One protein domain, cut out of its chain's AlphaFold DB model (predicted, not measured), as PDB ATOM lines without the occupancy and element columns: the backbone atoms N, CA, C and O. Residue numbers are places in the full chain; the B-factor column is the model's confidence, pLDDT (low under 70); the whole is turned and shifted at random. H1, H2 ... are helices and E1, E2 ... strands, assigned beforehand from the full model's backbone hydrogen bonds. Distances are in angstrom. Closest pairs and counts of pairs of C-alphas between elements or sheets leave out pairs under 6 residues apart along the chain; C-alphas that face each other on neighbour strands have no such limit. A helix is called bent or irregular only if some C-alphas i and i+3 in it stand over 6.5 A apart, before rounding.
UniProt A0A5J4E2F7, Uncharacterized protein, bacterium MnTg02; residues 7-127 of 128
ATOM      1  N   ALA A   7      45.985 -38.171  33.360       97.62
ATOM      2  CA  ALA A   7      46.770 -36.941  33.406       97.62
ATOM      3  C   ALA A   7      46.424 -35.957  32.272       97.62
ATOM      4  O   ALA A   7      46.537 -34.746  32.461       97.62
ATOM      5  N   ALA A   8      45.998 -36.445  31.100       95.75
ATOM      6  CA  ALA A   8      45.588 -35.578  29.998       95.75
ATOM      7  C   ALA A   8      44.285 -34.842  30.339       95.75
ATOM      8  O   ALA A   8      44.234 -33.615  30.240       95.75
ATOM      9  N   ALA A   9      43.275 -35.562  30.836       97.12
ATOM     10  CA  ALA A   9      42.031 -34.957  31.307       97.12
ATOM     11  C   ALA A   9      42.276 -33.967  32.458       97.12
ATOM     12  O   ALA A   9      41.774 -32.843  32.417       97.12
ATOM     13  N   ALA A  10      43.109 -34.335  33.439       97.75
ATOM     14  CA  ALA A  10      43.435 -33.479  34.580       97.75
ATOM     15  C   ALA A  10      44.046 -32.126  34.166       97.75
ATOM     16  O   ALA A  10      43.757 -31.107  34.792       97.75
ATOM     17  N   ARG A  11      44.839 -32.089  33.083       97.12
ATOM     18  CA  ARG A  11      45.388 -30.838  32.526       97.12
ATOM     19  C   ARG A  11      44.349 -30.002  31.775       97.12
ATOM     20  O   ARG A  11      44.422 -28.774  31.803       97.12
ATOM     21  N   LEU A  12      43.397 -30.648  31.102       97.12
ATOM     22  CA  LEU A  12      42.394 -29.977  30.269       97.12
ATOM     23  C   LEU A  12      41.220 -29.424  31.082       97.12
ATOM     24  O   LEU A  12      40.765 -28.314  30.808       97.12
ATOM     25  N   ILE A  13      40.745 -30.151  32.098       97.31
ATOM     26  CA  ILE A  13      39.558 -29.782  32.888       97.31
ATOM     27  C   ILE A  13      39.631 -28.342  33.435       97.31
ATOM     28  O   ILE A  13      38.655 -27.607  33.260       97.31
ATOM     29  N   PRO A  14      40.742 -27.869  34.043       98.06
ATOM     30  CA  PRO A  14      40.834 -26.489  34.520       98.06
ATOM     31  C   PRO A  14      40.705 -25.451  33.398       98.06
ATOM     32  O   PRO A  14      40.056 -24.420  33.586       98.06
ATOM     33  N   LYS A  15      41.273 -25.726  32.216       97.75
ATOM     34  CA  LYS A  15      41.194 -24.842  31.044       97.75
ATOM     35  C   LYS A  15      39.776 -24.789  30.483       97.75
ATOM     36  O   LYS A  15      39.275 -23.702  30.220       97.75
ATOM     37  N   ILE A  16      39.105 -25.941  30.399       97.62
ATOM     38  CA  ILE A  16      37.694 -26.038  30.000       97.62
ATOM     39  C   ILE A  16      36.832 -25.232  30.974       97.62
ATOM     40  O   ILE A  16      36.076 -24.369  30.544       97.62
ATOM     41  N   ARG A  17      36.995 -25.429  32.290       98.25
ATOM     42  CA  ARG A  17      36.263 -24.662  33.315       98.25
ATOM     43  C   ARG A  17      36.501 -23.158  33.197       98.25
ATOM     44  O   ARG A  17      35.561 -22.389  33.372       98.25
ATOM     45  N   LYS A  18      37.732 -22.733  32.898       98.19
ATOM     46  CA  LYS A  18      38.045 -21.323  32.638       98.19
ATOM     47  C   LYS A  18      37.329 -20.811  31.385       98.19
ATOM     48  O   LYS A  18      36.773 -19.724  31.437       98.19
ATOM     49  N   GLY A  19      37.315 -21.589  30.302       97.06
ATOM     50  CA  GLY A  19      36.583 -21.261  29.077       97.06
ATOM     51  C   GLY A  19      35.078 -21.124  29.309       97.06
ATOM     52  O   GLY A  19      34.491 -20.149  28.860       97.06
ATOM     53  N   ILE A  20      34.482 -22.036  30.085       97.88
ATOM     54  CA  ILE A  20      33.067 -21.968  30.488       97.88
ATOM     55  C   ILE A  20      32.786 -20.671  31.256       97.88
ATOM     56  O   ILE A  20      31.853 -19.958  30.919       97.88
ATOM     57  N   LYS A  21      33.613 -20.341  32.257       97.81
ATOM     58  CA  LYS A  21      33.457 -19.117  33.064       97.81
ATOM     59  C   LYS A  21      33.668 -17.816  32.285       97.81
ATOM     60  O   LYS A  21      33.272 -16.768  32.769       97.81
ATOM     61  N   ALA A  22      34.365 -17.870  31.156       96.44
ATOM     62  CA  ALA A  22      34.661 -16.709  30.322       96.44
ATOM     63  C   ALA A  22      33.704 -16.584  29.125       96.44
ATOM     64  O   ALA A  22      33.943 -15.761  28.242       96.44
ATOM     65  N   TYR A  23      32.675 -17.434  29.045       96.81
ATOM     66  CA  TYR A  23      31.715 -17.400  27.953       96.81
ATOM     67  C   TYR A  23      30.850 -16.134  28.048       96.81
ATOM     68  O   TYR A  23      30.247 -15.917  29.091       96.81
ATOM     69  N   PRO A  24      30.768 -15.306  26.990       94.56
ATOM     70  CA  PRO A  24      30.144 -13.984  27.080       94.56
ATOM     71  C   PRO A  24      28.610 -13.978  27.003       94.56
ATOM     72  O   PRO A  24      28.031 -12.902  27.060       94.56
ATOM     73  N   TYR A  25      27.964 -15.134  26.810       95.38
ATOM     74  CA  TYR A  25      26.508 -15.245  26.657       95.38
ATOM     75  C   TYR A  25      25.915 -16.159  27.736       95.38
ATOM     76  O   TYR A  25      25.417 -17.249  27.439       95.38
ATOM     77  N   ASP A  26      26.066 -15.774  28.999       94.38
ATOM     78  CA  ASP A  26      25.596 -16.527  30.164       94.38
ATOM     79  C   ASP A  26      24.396 -15.876  30.877       94.38
ATOM     80  O   ASP A  26      23.903 -16.420  31.871       94.38
ATOM     81  N   GLU A  27      23.863 -14.773  30.344       95.62
ATOM     82  CA  GLU A  27      22.724 -14.074  30.925       95.62
ATOM     83  C   GLU A  27      21.374 -14.610  30.426       95.62
ATOM     84  O   GLU A  27      21.212 -15.232  29.366       95.62
ATOM     85  N   ARG A  28      20.331 -14.349  31.221       94.19
ATOM     86  CA  ARG A  28      18.961 -14.706  30.852       94.19
ATOM     87  C   ARG A  28      18.515 -13.865  29.656       94.19
ATOM     88  O   ARG A  28      18.243 -12.680  29.799       94.19
ATOM     89  N   GLY A  29      18.305 -14.525  28.522       94.50
ATOM     90  CA  GLY A  29      17.809 -13.899  27.293       94.50
ATOM     91  C   GLY A  29      18.825 -13.882  26.156       94.50
ATOM     92  O   GLY A  29      18.421 -13.669  25.017       94.50
ATOM     93  N   ASP A  30      20.094 -14.194  26.431       95.94
ATOM     94  CA  ASP A  30      21.118 -14.271  25.387       95.94
ATOM     95  C   ASP A  30      20.858 -15.416  24.411       95.94
ATOM     96  O   ASP A  30      21.093 -15.293  23.208       95.94
ATOM     97  N   TYR A  31      20.346 -16.538  24.923       96.62
ATOM     98  CA  TYR A  31      20.121 -17.727  24.117       96.62
ATOM     99  C   TYR A  31      19.132 -17.460  22.977       96.62
ATOM    100  O   TYR A  31      17.955 -17.161  23.197       96.62
ATOM    101  N   ARG A  32      19.583 -17.697  21.744       96.25
ATOM    102  CA  ARG A  32      18.752 -17.637  20.540       96.25
ATOM    103  C   ARG A  32      19.028 -18.836  19.650       96.25
ATOM    104  O   ARG A  32      20.164 -19.086  19.272       96.25
ATOM    105  N   LEU A  33      17.961 -19.544  19.263       94.12
ATOM    106  CA  LEU A  33      18.048 -20.807  18.523       94.12
ATOM    107  C   LEU A  33      18.898 -20.687  17.248       94.12
ATOM    108  O   LEU A  33      19.857 -21.441  17.079       94.12
ATOM    109  N   TRP A  34      18.543 -19.745  16.367       94.75
ATOM    110  CA  TRP A  34      19.311 -19.397  15.175       94.75
ATOM    111  C   TRP A  34      18.851 -18.044  14.576       94.75
ATOM    112  O   TRP A  34      17.666 -17.703  14.664       94.75
ATOM    113  N   PRO A  35      19.753 -17.264  13.956       89.06
ATOM    114  CA  PRO A  35      21.170 -17.230  14.283       89.06
ATOM    115  C   PRO A  35      21.338 -16.498  15.612       89.06
ATOM    116  O   PRO A  35      20.643 -15.525  15.898       89.06
ATOM    117  N   GLY A  36      22.241 -16.976  16.444       83.94
ATOM    118  CA  GLY A  36      22.459 -16.397  17.757       83.94
ATOM    119  C   GLY A  36      23.270 -17.343  18.615       83.94
ATOM    120  O   GLY A  36      23.474 -18.495  18.211       83.94
ATOM    121  N   PRO A  37      23.750 -16.878  19.771       96.06
ATOM    122  CA  PRO A  37      24.444 -17.767  20.668       96.06
ATOM    123  C   PRO A  37      23.467 -18.849  21.136       96.06
ATOM    124  O   PRO A  37      22.405 -18.579  21.698       96.06
ATOM    125  N   ASN A  38      23.820 -20.095  20.832       97.12
ATOM    126  CA  ASN A  38      23.102 -21.294  21.237       97.12
ATOM    127  C   ASN A  38      24.077 -22.314  21.850       97.12
ATOM    128  O   ASN A  38      25.255 -22.021  22.072       97.12
ATOM    129  N   SER A  39      23.621 -23.541  22.107       96.44
ATOM    130  CA  SER A  39      24.468 -24.586  22.700       96.44
ATOM    131  C   SER A  39      25.699 -24.928  21.846       96.44
ATOM    132  O   SER A  39      26.776 -25.165  22.391       96.44
ATOM    133  N   ASN A  40      25.596 -24.890  20.515       97.00
ATOM    134  CA  ASN A  40      26.733 -25.116  19.621       97.00
ATOM    135  C   ASN A  40      27.692 -23.923  19.609       97.00
ATOM    136  O   ASN A  40      28.905 -24.120  19.563       97.00
ATOM    137  N   THR A  41      27.179 -22.694  19.711       97.06
ATOM    138  CA  THR A  41      28.015 -21.501  19.906       97.06
ATOM    139  C   THR A  41      28.813 -21.588  21.206       97.06
ATOM    140  O   THR A  41      30.005 -21.285  21.215       97.06
ATOM    141  N   PHE A  42      28.182 -22.044  22.289       97.31
ATOM    142  CA  PHE A  42      28.850 -22.284  23.566       97.31
ATOM    143  C   PHE A  42      29.980 -23.309  23.430       97.31
ATOM    144  O   PHE A  42      31.121 -23.022  23.793       97.31
ATOM    145  N   VAL A  43      29.707 -24.476  22.836       96.81
ATOM    146  CA  VAL A  43      30.747 -25.497  22.638       96.81
ATOM    147  C   VAL A  43      31.875 -24.969  21.743       96.81
ATOM    148  O   VAL A  43      33.044 -25.202  22.047       96.81
ATOM    149  N   ALA A  44      31.563 -24.205  20.690       96.50
ATOM    150  CA  ALA A  44      32.569 -23.578  19.835       96.50
ATOM    151  C   ALA A  44      33.474 -22.609  20.617       96.50
ATOM    152  O   ALA A  44      34.694 -22.642  20.445       96.50
ATOM    153  N   ALA A  45      32.900 -21.787  21.500       96.69
ATOM    154  CA  ALA A  45      33.646 -20.859  22.347       96.69
ATOM    155  C   ALA A  45      34.546 -21.588  23.359       96.69
ATOM    156  O   ALA A  45      35.718 -21.243  23.516       96.69
ATOM    157  N   VAL A  46      34.042 -22.652  23.994       97.06
ATOM    158  CA  VAL A  46      34.834 -23.474  24.925       97.06
ATOM    159  C   VAL A  46      35.987 -24.177  24.201       97.06
ATOM    160  O   VAL A  46      37.107 -24.187  24.711       97.06
ATOM    161  N   LEU A  47      35.762 -24.711  22.995       96.44
ATOM    162  CA  LEU A  47      36.834 -25.294  22.178       96.44
ATOM    163  C   LEU A  47      37.879 -24.245  21.772       96.44
ATOM    164  O   LEU A  47      39.074 -24.527  21.835       96.44
ATOM    165  N   ALA A  48      37.461 -23.019  21.438       96.25
ATOM    166  CA  ALA A  48      38.373 -21.918  21.114       96.25
ATOM    167  C   ALA A  48      39.238 -21.466  22.310       96.25
ATOM    168  O   ALA A  48      40.359 -20.966  22.133       96.25
ATOM    169  N   ALA A  49      38.744 -21.665  23.536       96.44
ATOM    170  CA  ALA A  49      39.497 -21.428  24.765       96.44
ATOM    171  C   ALA A  49      40.536 -22.528  25.060       96.44
ATOM    172  O   ALA A  49      41.492 -22.274  25.798       96.44
ATOM    173  N   VAL A  50      40.384 -23.726  24.481       97.00
ATOM    174  CA  VAL A  50      41.244 -24.901  24.724       97.00
ATOM    175  C   VAL A  50      41.684 -25.540  23.388       97.00
ATOM    176  O   VAL A  50      41.344 -26.691  23.102       97.00
ATOM    177  N   PRO A  51      42.460 -24.820  22.551       95.75
ATOM    178  CA  PRO A  51      42.777 -25.230  21.171       95.75
ATOM    179  C   PRO A  51      43.553 -26.557  21.065       95.75
ATOM    180  O   PRO A  51      43.460 -27.268  20.067       95.75
ATOM    181  N   GLU A  52      44.275 -26.920  22.122       93.75
ATOM    182  CA  GLU A  52      45.008 -28.181  22.309       93.75
ATOM    183  C   GLU A  52      44.131 -29.451  22.305       93.75
ATOM    184  O   GLU A  52      44.653 -30.558  22.210       93.75
ATOM    185  N   ILE A  53      42.800 -29.320  22.367       94.50
ATOM    186  CA  ILE A  53      41.867 -30.442  22.154       94.50
ATOM    187  C   ILE A  53      41.876 -30.903  20.681       94.50
ATOM    188  O   ILE A  53      41.521 -32.044  20.386       94.50
ATOM    189  N   HIS A  54      42.295 -30.042  19.742       93.12
ATOM    190  CA  HIS A  54      42.435 -30.355  18.311       93.12
ATOM    191  C   HIS A  54      41.210 -31.053  17.686       93.12
ATOM    192  O   HIS A  54      41.335 -31.925  16.809       93.12
ATOM    193  N   THR A  55      40.018 -30.638  18.123       93.19
ATOM    194  CA  THR A  55      38.726 -31.133  17.648       93.19
ATOM    195  C   THR A  55      37.862 -29.979  17.156       93.19
ATOM    196  O   THR A  55      37.945 -28.863  17.666       93.19
ATOM    197  N   ALA A  56      37.017 -30.275  16.174       93.31
ATOM    198  CA  ALA A  56      36.035 -29.355  15.622       93.31
ATOM    199  C   ALA A  56      34.623 -29.902  15.861       93.31
ATOM    200  O   ALA A  56      34.424 -31.119  15.930       93.31
ATOM    201  N   LEU A  57      33.646 -29.001  15.961       95.25
ATOM    202  CA  LEU A  57      32.233 -29.374  15.958       95.25
ATOM    203  C   LEU A  57      31.843 -30.001  14.608       95.25
ATOM    204  O   LEU A  57      32.406 -29.630  13.574       95.25
ATOM    205  N   PRO A  58      30.889 -30.947  14.593       94.81
ATOM    206  CA  PRO A  58      30.430 -31.553  13.352       94.81
ATOM    207  C   PRO A  58      29.707 -30.521  12.468       94.81
ATOM    208  O   PRO A  58      29.138 -29.559  12.986       94.81
ATOM    209  N   PRO A  59      29.645 -30.734  11.141       95.19
ATOM    210  CA  PRO A  59      28.920 -29.840  10.230       95.19
ATOM    211  C   PRO A  59      27.401 -29.818  10.491       95.19
ATOM    212  O   PRO A  59      26.710 -28.917  10.036       95.19
ATOM    213  N   THR A  60      26.872 -30.778  11.256       95.12
ATOM    214  CA  THR A  60      25.472 -30.822  11.706       95.12
ATOM    215  C   THR A  60      25.190 -29.945  12.933       95.12
ATOM    216  O   THR A  60      24.036 -29.814  13.336       95.12
ATOM    217  N   ALA A  61      26.212 -29.332  13.541       95.62
ATOM    218  CA  ALA A  61      26.061 -28.459  14.702       95.62
ATOM    219  C   ALA A  61      25.574 -27.057  14.288       95.62
ATOM    220  O   ALA A  61      26.358 -26.111  14.175       95.62
ATOM    221  N   LEU A  62      24.265 -26.918  14.067       95.31
ATOM    222  CA  LEU A  62      23.634 -25.658  13.668       95.31
ATOM    223  C   LEU A  62      23.968 -24.514  14.646       95.31
ATOM    224  O   LEU A  62      23.687 -24.598  15.842       95.31
ATOM    225  N   GLY A  63      24.556 -23.429  14.136       94.25
ATOM    226  CA  GLY A  63      24.985 -22.275  14.940       94.25
ATOM    227  C   GLY A  63      26.431 -22.329  15.452       94.25
ATOM    228  O   GLY A  63      26.870 -21.378  16.103       94.25
ATOM    229  N   LYS A  64      27.214 -23.372  15.116       95.81
ATOM    230  CA  LYS A  64      28.652 -23.444  15.458       95.81
ATOM    231  C   LYS A  64      29.481 -22.281  14.894       95.81
ATOM    232  O   LYS A  64      30.511 -21.932  15.460       95.81
ATOM    233  N   ASP A  65      29.026 -21.693  13.789       96.12
ATOM    234  CA  ASP A  65      29.727 -20.624  13.070       96.12
ATOM    235  C   ASP A  65      29.290 -19.219  13.510       96.12
ATOM    236  O   ASP A  65      29.756 -18.229  12.946       96.12
ATOM    237  N   PHE A  66      28.418 -19.092  14.516       96.88
ATOM    238  CA  PHE A  66      28.070 -17.786  15.073       96.88
ATOM    239  C   PHE A  66      29.321 -17.107  15.682       96.88
ATOM    240  O   PHE A  66      30.080 -17.753  16.421       96.88
ATOM    241  N   PRO A  67      29.594 -15.821  15.381       96.25
ATOM    242  CA  PRO A  67      30.785 -15.125  15.860       96.25
ATOM    243  C   PRO A  67      30.634 -14.722  17.331       96.25
ATOM    244  O   PRO A  67      30.316 -13.582  17.648       96.25
ATOM    245  N   HIS A  68      30.880 -15.668  18.240       94.56
ATOM    246  CA  HIS A  68      30.721 -15.458  19.685       94.56
ATOM    247  C   HIS A  68      31.650 -14.393  20.298       94.56
ATOM    248  O   HIS A  68      31.449 -13.965  21.425       94.56
ATOM    249  N   ASP A  69      32.693 -14.002  19.576       94.00
ATOM    250  CA  ASP A  69      33.633 -12.938  19.923       94.00
ATOM    251  C   ASP A  69      33.270 -11.596  19.256       94.00
ATOM    252  O   ASP A  69      34.056 -10.654  19.305       94.00
ATOM    253  N   GLY A  70      32.121 -11.521  18.573       93.94
ATOM    254  CA  GLY A  70      31.650 -10.348  17.833       93.94
ATOM    255  C   GLY A  70      32.433 -10.038  16.552       93.94
ATOM    256  O   GLY A  70      32.080  -9.109  15.826       93.94
ATOM    257  N   ARG A  71      33.487 -10.801  16.237       95.75
ATOM    258  CA  ARG A  71      34.369 -10.522  15.099       95.75
ATOM    259  C   ARG A  71      33.921 -11.282  13.863       95.75
ATOM    260  O   ARG A  71      33.670 -12.484  13.905       95.75
ATOM    261  N   TRP A  72      33.910 -10.585  12.732       96.25
ATOM    262  CA  TRP A  72      33.586 -11.189  11.441       96.25
ATOM    263  C   TRP A  72      34.706 -12.100  10.947       96.25
ATOM    264  O   TRP A  72      34.435 -13.076  10.262       96.25
ATOM    265  N   ILE A  73      35.957 -11.794  11.301       97.94
ATOM    266  CA  ILE A  73      37.145 -12.581  10.963       97.94
ATOM    267  C   ILE A  73      37.867 -12.952  12.257       97.94
ATOM    268  O   ILE A  73      38.037 -12.119  13.148       97.94
ATOM    269  N   GLY A  74      38.327 -14.195  12.356       96.62
ATOM    270  CA  GLY A  74      39.113 -14.660  13.492       96.62
ATOM    271  C   GLY A  74      39.881 -15.937  13.187       96.62
ATOM    272  O   GLY A  74      39.831 -16.463  12.079       96.62
ATOM    273  N   LEU A  75      40.585 -16.454  14.189       97.56
ATOM    274  CA  LEU A  75      41.176 -17.789  14.108       97.56
ATOM    275  C   LEU A  75      40.087 -18.858  14.253       97.56
ATOM    276  O   LEU A  75      39.061 -18.627  14.904       97.56
ATOM    277  N   THR A  76      40.320 -20.037  13.678       97.19
ATOM    278  CA  THR A  76      39.486 -21.208  13.977       97.19
ATOM    279  C   THR A  76      39.611 -21.608  15.457       97.19
ATOM    280  O   THR A  76      40.605 -21.249  16.096       97.19
ATOM    281  N   PRO A  77      38.644 -22.348  16.039       95.31
ATOM    282  CA  PRO A  77      38.725 -22.795  17.434       95.31
ATOM    283  C   PRO A  77      40.028 -23.536  17.766       95.31
ATOM    284  O   PRO A  77      40.618 -23.311  18.820       95.31
ATOM    285  N   SER A  78      40.537 -24.354  16.842       95.62
ATOM    286  CA  SER A  78      41.828 -25.033  17.004       95.62
ATOM    287  C   SER A  78      43.059 -24.127  16.862       95.62
ATOM    288  O   SER A  78      44.172 -24.575  17.134       95.62
ATOM    289  N   ARG A  79      42.885 -22.875  16.417       96.75
ATOM    290  CA  ARG A  79      43.943 -21.919  16.040       96.75
ATOM    291  C   ARG A  79      44.865 -22.409  14.922       96.75
ATOM    292  O   ARG A  79      46.000 -21.958  14.818       96.75
ATOM    293  N   THR A  80      44.372 -23.307  14.073       97.12
ATOM    294  CA  THR A  80      45.132 -23.860  12.937       97.12
ATOM    295  C   THR A  80      44.744 -23.260  11.587       97.12
ATOM    296  O   THR A  80      45.087 -23.804  10.539       97.12
ATOM    297  N   GLY A  81      44.023 -22.140  11.604       97.12
ATOM    298  CA  GLY A  81      43.676 -21.373  10.419       97.12
ATOM    299  C   GLY A  81      42.724 -20.226  10.739       97.12
ATOM    300  O   GLY A  81      42.691 -19.739  11.873       97.12
ATOM    301  N   PHE A  82      41.931 -19.818   9.752       98.00
ATOM    302  CA  PHE A  82      41.061 -18.649   9.809       98.00
ATOM    303  C   PHE A  82      39.592 -19.001   9.583       98.00
ATOM    304  O   PHE A  82      39.248 -19.937   8.862       98.00
ATOM    305  N   ARG A  83      38.720 -18.198  10.183       97.75
ATOM    306  CA  ARG A  83      37.282 -18.208   9.946       97.75
ATOM    307  C   ARG A  83      36.801 -16.815   9.571       97.75
ATOM    308  O   ARG A  83      37.278 -15.819  10.116       97.75
ATOM    309  N   PHE A  84      35.811 -16.782   8.702       98.38
ATOM    310  CA  PHE A  84      34.958 -15.647   8.418       98.38
ATOM    311  C   PHE A  84      33.514 -16.038   8.739       98.38
ATOM    312  O   PHE A  84      33.085 -17.139   8.392       98.38
ATOM    313  N   SER A  85      32.762 -15.158   9.395       97.44
ATOM    314  CA  SER A  85      31.342 -15.351   9.676       97.44
ATOM    315  C   SER A  85      30.583 -14.032   9.641       97.44
ATOM    316  O   SER A  85      30.880 -13.098  10.385       97.44
ATOM    317  N   LEU A  86      29.546 -13.990   8.814       97.31
ATOM    318  CA  LEU A  86      28.566 -12.920   8.753       97.31
ATOM    319  C   LEU A  86      27.377 -13.290   9.646       97.31
ATOM    320  O   LEU A  86      26.374 -13.838   9.183       97.31
ATOM    321  N   GLY A  87      27.529 -13.073  10.954       95.19
ATOM    322  CA  GLY A  87      26.472 -13.304  11.950       95.19
ATOM    323  C   GLY A  87      25.960 -14.749  12.036       95.19
ATOM    324  O   GLY A  87      24.859 -14.974  12.527       95.19
ATOM    325  N   GLY A  88      26.717 -15.733  11.537       95.81
ATOM    326  CA  GLY A  88      26.287 -17.133  11.431       95.81
ATOM    327  C   GLY A  88      25.411 -17.463  10.212       95.81
ATOM    328  O   GLY A  88      25.095 -18.637  10.011       95.81
ATOM    329  N   TYR A  89      25.052 -16.475   9.384       97.12
ATOM    330  CA  TYR A  89      24.283 -16.674   8.146       97.12
ATOM    331  C   TYR A  89      25.146 -17.165   6.989       97.12
ATOM    332  O   TYR A  89      24.718 -18.014   6.219       97.12
ATOM    333  N   LEU A  90      26.348 -16.615   6.856       98.00
ATOM    334  CA  LEU A  90      27.312 -16.987   5.830       98.00
ATOM    335  C   LEU A  90      28.673 -17.121   6.497       98.00
ATOM    336  O   LEU A  90      29.036 -16.274   7.310       98.00
ATOM    337  N   GLY A  91      29.428 -18.162   6.175       97.62
ATOM    338  CA  GLY A  91      30.753 -18.344   6.747       97.62
ATOM    339  C   GLY A  91      31.687 -19.143   5.860       97.62
ATOM    340  O   GLY A  91      31.252 -19.969   5.061       97.62
ATOM    341  N   LEU A  92      32.977 -18.886   6.033       98.38
ATOM    342  CA  LEU A  92      34.073 -19.631   5.430       98.38
ATOM    343  C   LEU A  92      35.047 -19.995   6.545       98.38
ATOM    344  O   LEU A  92      35.520 -19.116   7.259       98.38
ATOM    345  N   THR A  93      35.377 -21.271   6.671       98.25
ATOM    346  CA  THR A  93      36.355 -21.760   7.641       98.25
ATOM    347  C   THR A  93      37.440 -22.513   6.893       98.25
ATOM    348  O   THR A  93      37.146 -23.403   6.103       98.25
ATOM    349  N   VAL A  94      38.696 -22.157   7.144       98.19
ATOM    350  CA  VAL A  94      39.872 -22.839   6.602       98.19
ATOM    351  C   VAL A  94      40.809 -23.124   7.762       98.19
ATOM    352  O   VAL A  94      41.341 -22.192   8.358       98.19
ATOM    353  N   GLY A  95      41.027 -24.391   8.093       97.38
ATOM    354  CA  GLY A  95      41.953 -24.787   9.154       97.38
ATOM    355  C   GLY A  95      42.441 -26.221   9.004       97.38
ATOM    356  O   GLY A  95      41.809 -27.038   8.340       97.38
ATOM    357  N   TRP A  96      43.564 -26.554   9.639       96.38
ATOM    358  CA  TRP A  96      44.094 -27.923   9.624       96.38
ATOM    359  C   TRP A  96      43.185 -28.916  10.363       96.38
ATOM    360  O   TRP A  96      43.043 -30.066   9.954       96.38
ATOM    361  N   VAL A  97      42.559 -28.485  11.463       95.56
ATOM    362  CA  VAL A  97      41.651 -29.326  12.261       95.56
ATOM    363  C   VAL A  97      40.219 -29.275  11.733       95.56
ATOM    364  O   VAL A  97      39.541 -30.303  11.706       95.56
ATOM    365  N   GLU A  98      39.750 -28.087  11.351       96.19
ATOM    366  CA  GLU A  98      38.394 -27.861  10.850       96.19
ATOM    367  C   GLU A  98      38.234 -28.276   9.381       96.19
ATOM    368  O   GLU A  98      37.143 -28.665   8.982       96.19
ATOM    369  N   GLY A  99      39.297 -28.255   8.579       96.56
ATOM    370  CA  GLY A  99      39.219 -28.425   7.132       96.56
ATOM    371  C   GLY A  99      38.778 -27.149   6.411       96.56
ATOM    372  O   GLY A  99      38.897 -26.047   6.950       96.56
ATOM    373  N   LEU A 100      38.290 -27.307   5.182       97.94
ATOM    374  CA  LEU A 100      37.688 -26.235   4.387       97.94
ATOM    375  C   LEU A 100      36.168 -26.379   4.459       97.94
ATOM    376  O   LEU A 100      35.633 -27.372   3.972       97.94
ATOM    377  N   GLU A 101      35.477 -25.410   5.052       98.25
ATOM    378  CA  GLU A 101      34.021 -25.406   5.198       98.25
ATOM    379  C   GLU A 101      33.408 -24.099   4.700       98.25
ATOM    380  O   GLU A 101      33.935 -23.014   4.942       98.25
ATOM    381  N   ILE A 102      32.243 -24.212   4.072       98.31
ATOM    382  CA  ILE A 102      31.360 -23.108   3.721       98.31
ATOM    383  C   ILE A 102      30.044 -23.335   4.461       98.31
ATOM    384  O   ILE A 102      29.436 -24.399   4.348       98.31
ATOM    385  N   ASN A 103      29.616 -22.332   5.219       97.31
ATOM    386  CA  ASN A 103      28.323 -22.290   5.890       97.31
ATOM    387  C   ASN A 103      27.396 -21.337   5.130       97.31
ATOM    388  O   ASN A 103      27.726 -20.160   5.001       97.31
ATOM    389  N   VAL A 104      26.233 -21.816   4.689       97.62
ATOM    390  CA  VAL A 104      25.150 -20.983   4.146       97.62
ATOM    391  C   VAL A 104      23.867 -21.293   4.904       97.62
ATOM    392  O   VAL A 104      23.349 -22.401   4.846       97.62
ATOM    393  N   LEU A 105      23.345 -20.308   5.628       96.75
ATOM    394  CA  LEU A 105      22.134 -20.395   6.445       96.75
ATOM    395  C   LEU A 105      22.136 -21.568   7.446       96.75
ATOM    396  O   LEU A 105      21.097 -22.147   7.745       96.75
ATOM    397  N   GLY A 106      23.313 -21.930   7.962       93.56
ATOM    398  CA  GLY A 106      23.495 -23.073   8.857       93.56
ATOM    399  C   GLY A 106      23.787 -24.401   8.151       93.56
ATOM    400  O   GLY A 106      24.108 -25.381   8.824       93.56
ATOM    401  N   LEU A 107      23.706 -24.450   6.819       96.50
ATOM    402  CA  LEU A 107      24.082 -25.609   6.017       96.50
ATOM    403  C   LEU A 107      25.586 -25.576   5.768       96.50
ATOM    404  O   LEU A 107      26.090 -24.715   5.046       96.50
ATOM    405  N   VAL A 108      26.298 -26.527   6.368       97.38
ATOM    406  CA  VAL A 108      27.754 -26.627   6.258       97.38
ATOM    407  C   VAL A 108      28.130 -27.690   5.232       97.38
ATOM    408  O   VAL A 108      27.828 -28.872   5.411       97.38
ATOM    409  N   VAL A 109      28.830 -27.268   4.181       97.69
ATOM    410  CA  VAL A 109      29.499 -28.140   3.206       97.69
ATOM    411  C   VAL A 109      31.001 -27.969   3.367       97.69
ATOM    412  O   VAL A 109      31.477 -26.858   3.582       97.69
ATOM    413  N   GLY A 110      31.771 -29.044   3.255       97.19
ATOM    414  CA  GLY A 110      33.219 -28.920   3.344       97.19
ATOM    415  C   GLY A 110      33.997 -30.197   3.096       97.19
ATOM    416  O   GLY A 110      33.432 -31.248   2.800       97.19
ATOM    417  N   ILE A 111      35.310 -30.100   3.261       97.06
ATOM    418  CA  ILE A 111      36.253 -31.215   3.184       97.06
ATOM    419  C   ILE A 111      37.160 -31.220   4.418       97.06
ATOM    420  O   ILE A 111      37.657 -30.178   4.846       97.06
ATOM    421  N   ASP A 112      37.375 -32.394   5.009       94.25
ATOM    422  CA  ASP A 112      38.380 -32.619   6.053       94.25
ATOM    423  C   ASP A 112      39.685 -33.055   5.369       94.25
ATOM    424  O   ASP A 112      39.762 -34.139   4.792       94.25
ATOM    425  N   VAL A 113      40.694 -32.179   5.393       91.06
ATOM    426  CA  VAL A 113      42.001 -32.411   4.752       91.06
ATOM    427  C   VAL A 113      42.873 -33.337   5.601       91.06
ATOM    428  O   VAL A 113      43.559 -34.204   5.070       91.06
ATOM    429  N   ARG A 114      42.829 -33.180   6.932       92.12
ATOM    430  CA  ARG A 114      43.634 -33.968   7.877       92.12
ATOM    431  C   ARG A 114      43.158 -35.418   7.951       92.12
ATOM    432  O   ARG A 114      43.965 -36.318   8.156       92.12
ATOM    433  N   ARG A 115      41.848 -35.645   7.826       89.94
ATOM    434  CA  ARG A 115      41.230 -36.974   7.737       89.94
ATOM    435  C   ARG A 115      40.317 -37.000   6.514       89.94
ATOM    436  O   ARG A 115      39.137 -36.661   6.678       89.94
ATOM    437  N   PRO A 116      40.837 -37.397   5.339       92.88
ATOM    438  CA  PRO A 116      40.142 -37.309   4.059       92.88
ATOM    439  C   PRO A 116      38.664 -37.691   4.151       92.88
ATOM    440  O   PRO A 116      38.304 -38.824   4.461       92.88
ATOM    441  N   GLY A 117      37.790 -36.714   3.938       94.31
ATOM    442  CA  GLY A 117      36.351 -36.910   4.037       94.31
ATOM    443  C   GLY A 117      35.573 -35.672   3.631       94.31
ATOM    444  O   GLY A 117      36.082 -34.553   3.686       94.31
ATOM    445  N   ILE A 118      34.325 -35.880   3.239       96.19
ATOM    446  CA  ILE A 118      33.399 -34.837   2.815       96.19
ATOM    447  C   ILE A 118      32.441 -34.544   3.968       96.19
ATOM    448  O   ILE A 118      31.989 -35.441   4.677       96.19
ATOM    449  N   LYS A 119      32.135 -33.271   4.174       96.50
ATOM    450  CA  LYS A 119      31.152 -32.781   5.135       96.50
ATOM    451  C   LYS A 119      29.923 -32.338   4.368       96.50
ATOM    452  O   LYS A 119      30.023 -31.462   3.511       96.50
ATOM    453  N   LEU A 120      28.792 -32.957   4.673       95.69
ATOM    454  CA  LEU A 120      27.520 -32.674   4.028       95.69
ATOM    455  C   LEU A 120      26.493 -32.199   5.061       95.69
ATOM    456  O   LEU A 120      26.428 -32.748   6.172       95.69
ATOM    457  N   PRO A 121      25.651 -31.217   4.700       92.81
ATOM    458  CA  PRO A 121      24.573 -30.768   5.561       92.81
ATOM    459  C   PRO A 121      23.597 -31.922   5.808       92.81
ATOM    460  O   PRO A 121      23.288 -32.694   4.904       92.81
ATOM    461  N   GLY A 122      23.143 -32.074   7.051       90.94
ATOM    462  CA  GLY A 122      22.242 -33.158   7.469       90.94
ATOM    463  C   GLY A 122      22.906 -34.530   7.651       90.94
ATOM    464  O   GLY A 122      22.512 -35.263   8.551       90.94
ATOM    465  N   PHE A 123      23.947 -34.857   6.879       92.75
ATOM    466  CA  PHE A 123      24.590 -36.181   6.902       92.75
ATOM    467  C   PHE A 123      25.891 -36.248   7.711       92.75
ATOM    468  O   PHE A 123      26.401 -37.334   7.978       92.75
ATOM    469  N   GLY A 124      26.445 -35.108   8.130       93.19
ATOM    470  CA  GLY A 124      27.676 -35.097   8.917       93.19
ATOM    471  C   GLY A 124      28.933 -35.227   8.056       93.19
ATOM    472  O   GLY A 124      28.968 -34.807   6.901       93.19
ATOM    473  N   ARG A 125      30.003 -35.777   8.643       93.44
ATOM    474  CA  ARG A 125      31.237 -36.117   7.918       93.44
ATOM    475  C   ARG A 125      31.138 -37.555   7.403       93.44
ATOM    476  O   ARG A 125      31.018 -38.470   8.210       93.44
ATOM    477  N   ILE A 126      31.318 -37.742   6.100       92.38
ATOM    478  CA  ILE A 126      31.423 -39.034   5.419       92.38
ATOM    479  C   ILE A 126      32.837 -39.157   4.854       92.38
ATOM    480  O   ILE A 126      33.273 -38.330   4.058       92.38
ATOM    481  N   GLY A 127      33.579 -40.171   5.271       86.38
ATOM    482  CA  GLY A 127      34.943 -40.385   4.798       86.38
ATOM    483  C   GLY A 127      35.625 -41.501   5.561       86.38
ATOM    484  O   GLY A 127      35.173 -41.852   6.656       86.38
TER     485      GLY A 127
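Overview. This is residues 7 to 127 of the 128 residues of an uncharacterized protein of bacterium MnTg02 (UniProt A0A5J4E2F7). One curled antiparallel sheet, like part of a barrel, has loop residues 56 to 66 over its hollow face; H2 covers that loop, and H1 crosses H2 on the side away from the sheet. The printed part has 121 residues, with named elements in the order H1 H2 E1 E2 E3 E4 E5 E6 E7. The sheet's order is E1 E2 E3 E4 E5 E6 E7, a meander, each strand the antiparallel neighbour of the one before. The class is mixed, with 60 residues in named elements, under half; the whole is compact, radius of gyration of the C-alphas 13.9 A, spanning 37 by 33 by 24 A.

Along the chain. Find C-alpha 7 at (46.770, -36.941, 33.406); from there H1, residues 7 to 21, runs 22.2 A. H1 is irregular, but only just: C-alphas 11 and 14 are 6.6 A apart. H2, residues 39 to 49, is 15.5 A long. Then come E1, 73 to 75; E2, 81 to 86, 17.4 A; E3, 90 to 95, 16.9 A; E4, 99 to 104, 16.2 A; E5, 107 to 112, 15.9 A; E6, 117 to 120; and E7, 124 to 126, ending at C-alpha 126 (31.423, -39.034, 5.419).

Arrangement. The twisted sheet has edge strands E1 and E7. Among its hairpins, E1 and E2 have N 83 and O 74 at 2.8 A, E3 and E4 have N 93 and O 101 at 2.8 A, and E6 and E7 have N 118 and O 126 at 2.8 A. Neither helix is on the sheet. H1 touches H2 with residues 15 to 20 alone, the closest C-alphas being those of Gly 19 and Val 46, 5.0 A, at a steep tilt of 62 degrees, opposite ways. In H2 every O i to N i+4 pair is within hydrogen-bond range; in H1, 9 of 11.

Size, cuts and confidence. The two C-alphas farthest apart, of Arg 28 and Pro 116, are 41.0 A apart. The printed part has no cut. The links H1 to H2, residues 22 to 38, and H2 to E1, residues 50 to 72, are long. Mean pLDDT of the printed part is 95.8, and no printed residue is under 70.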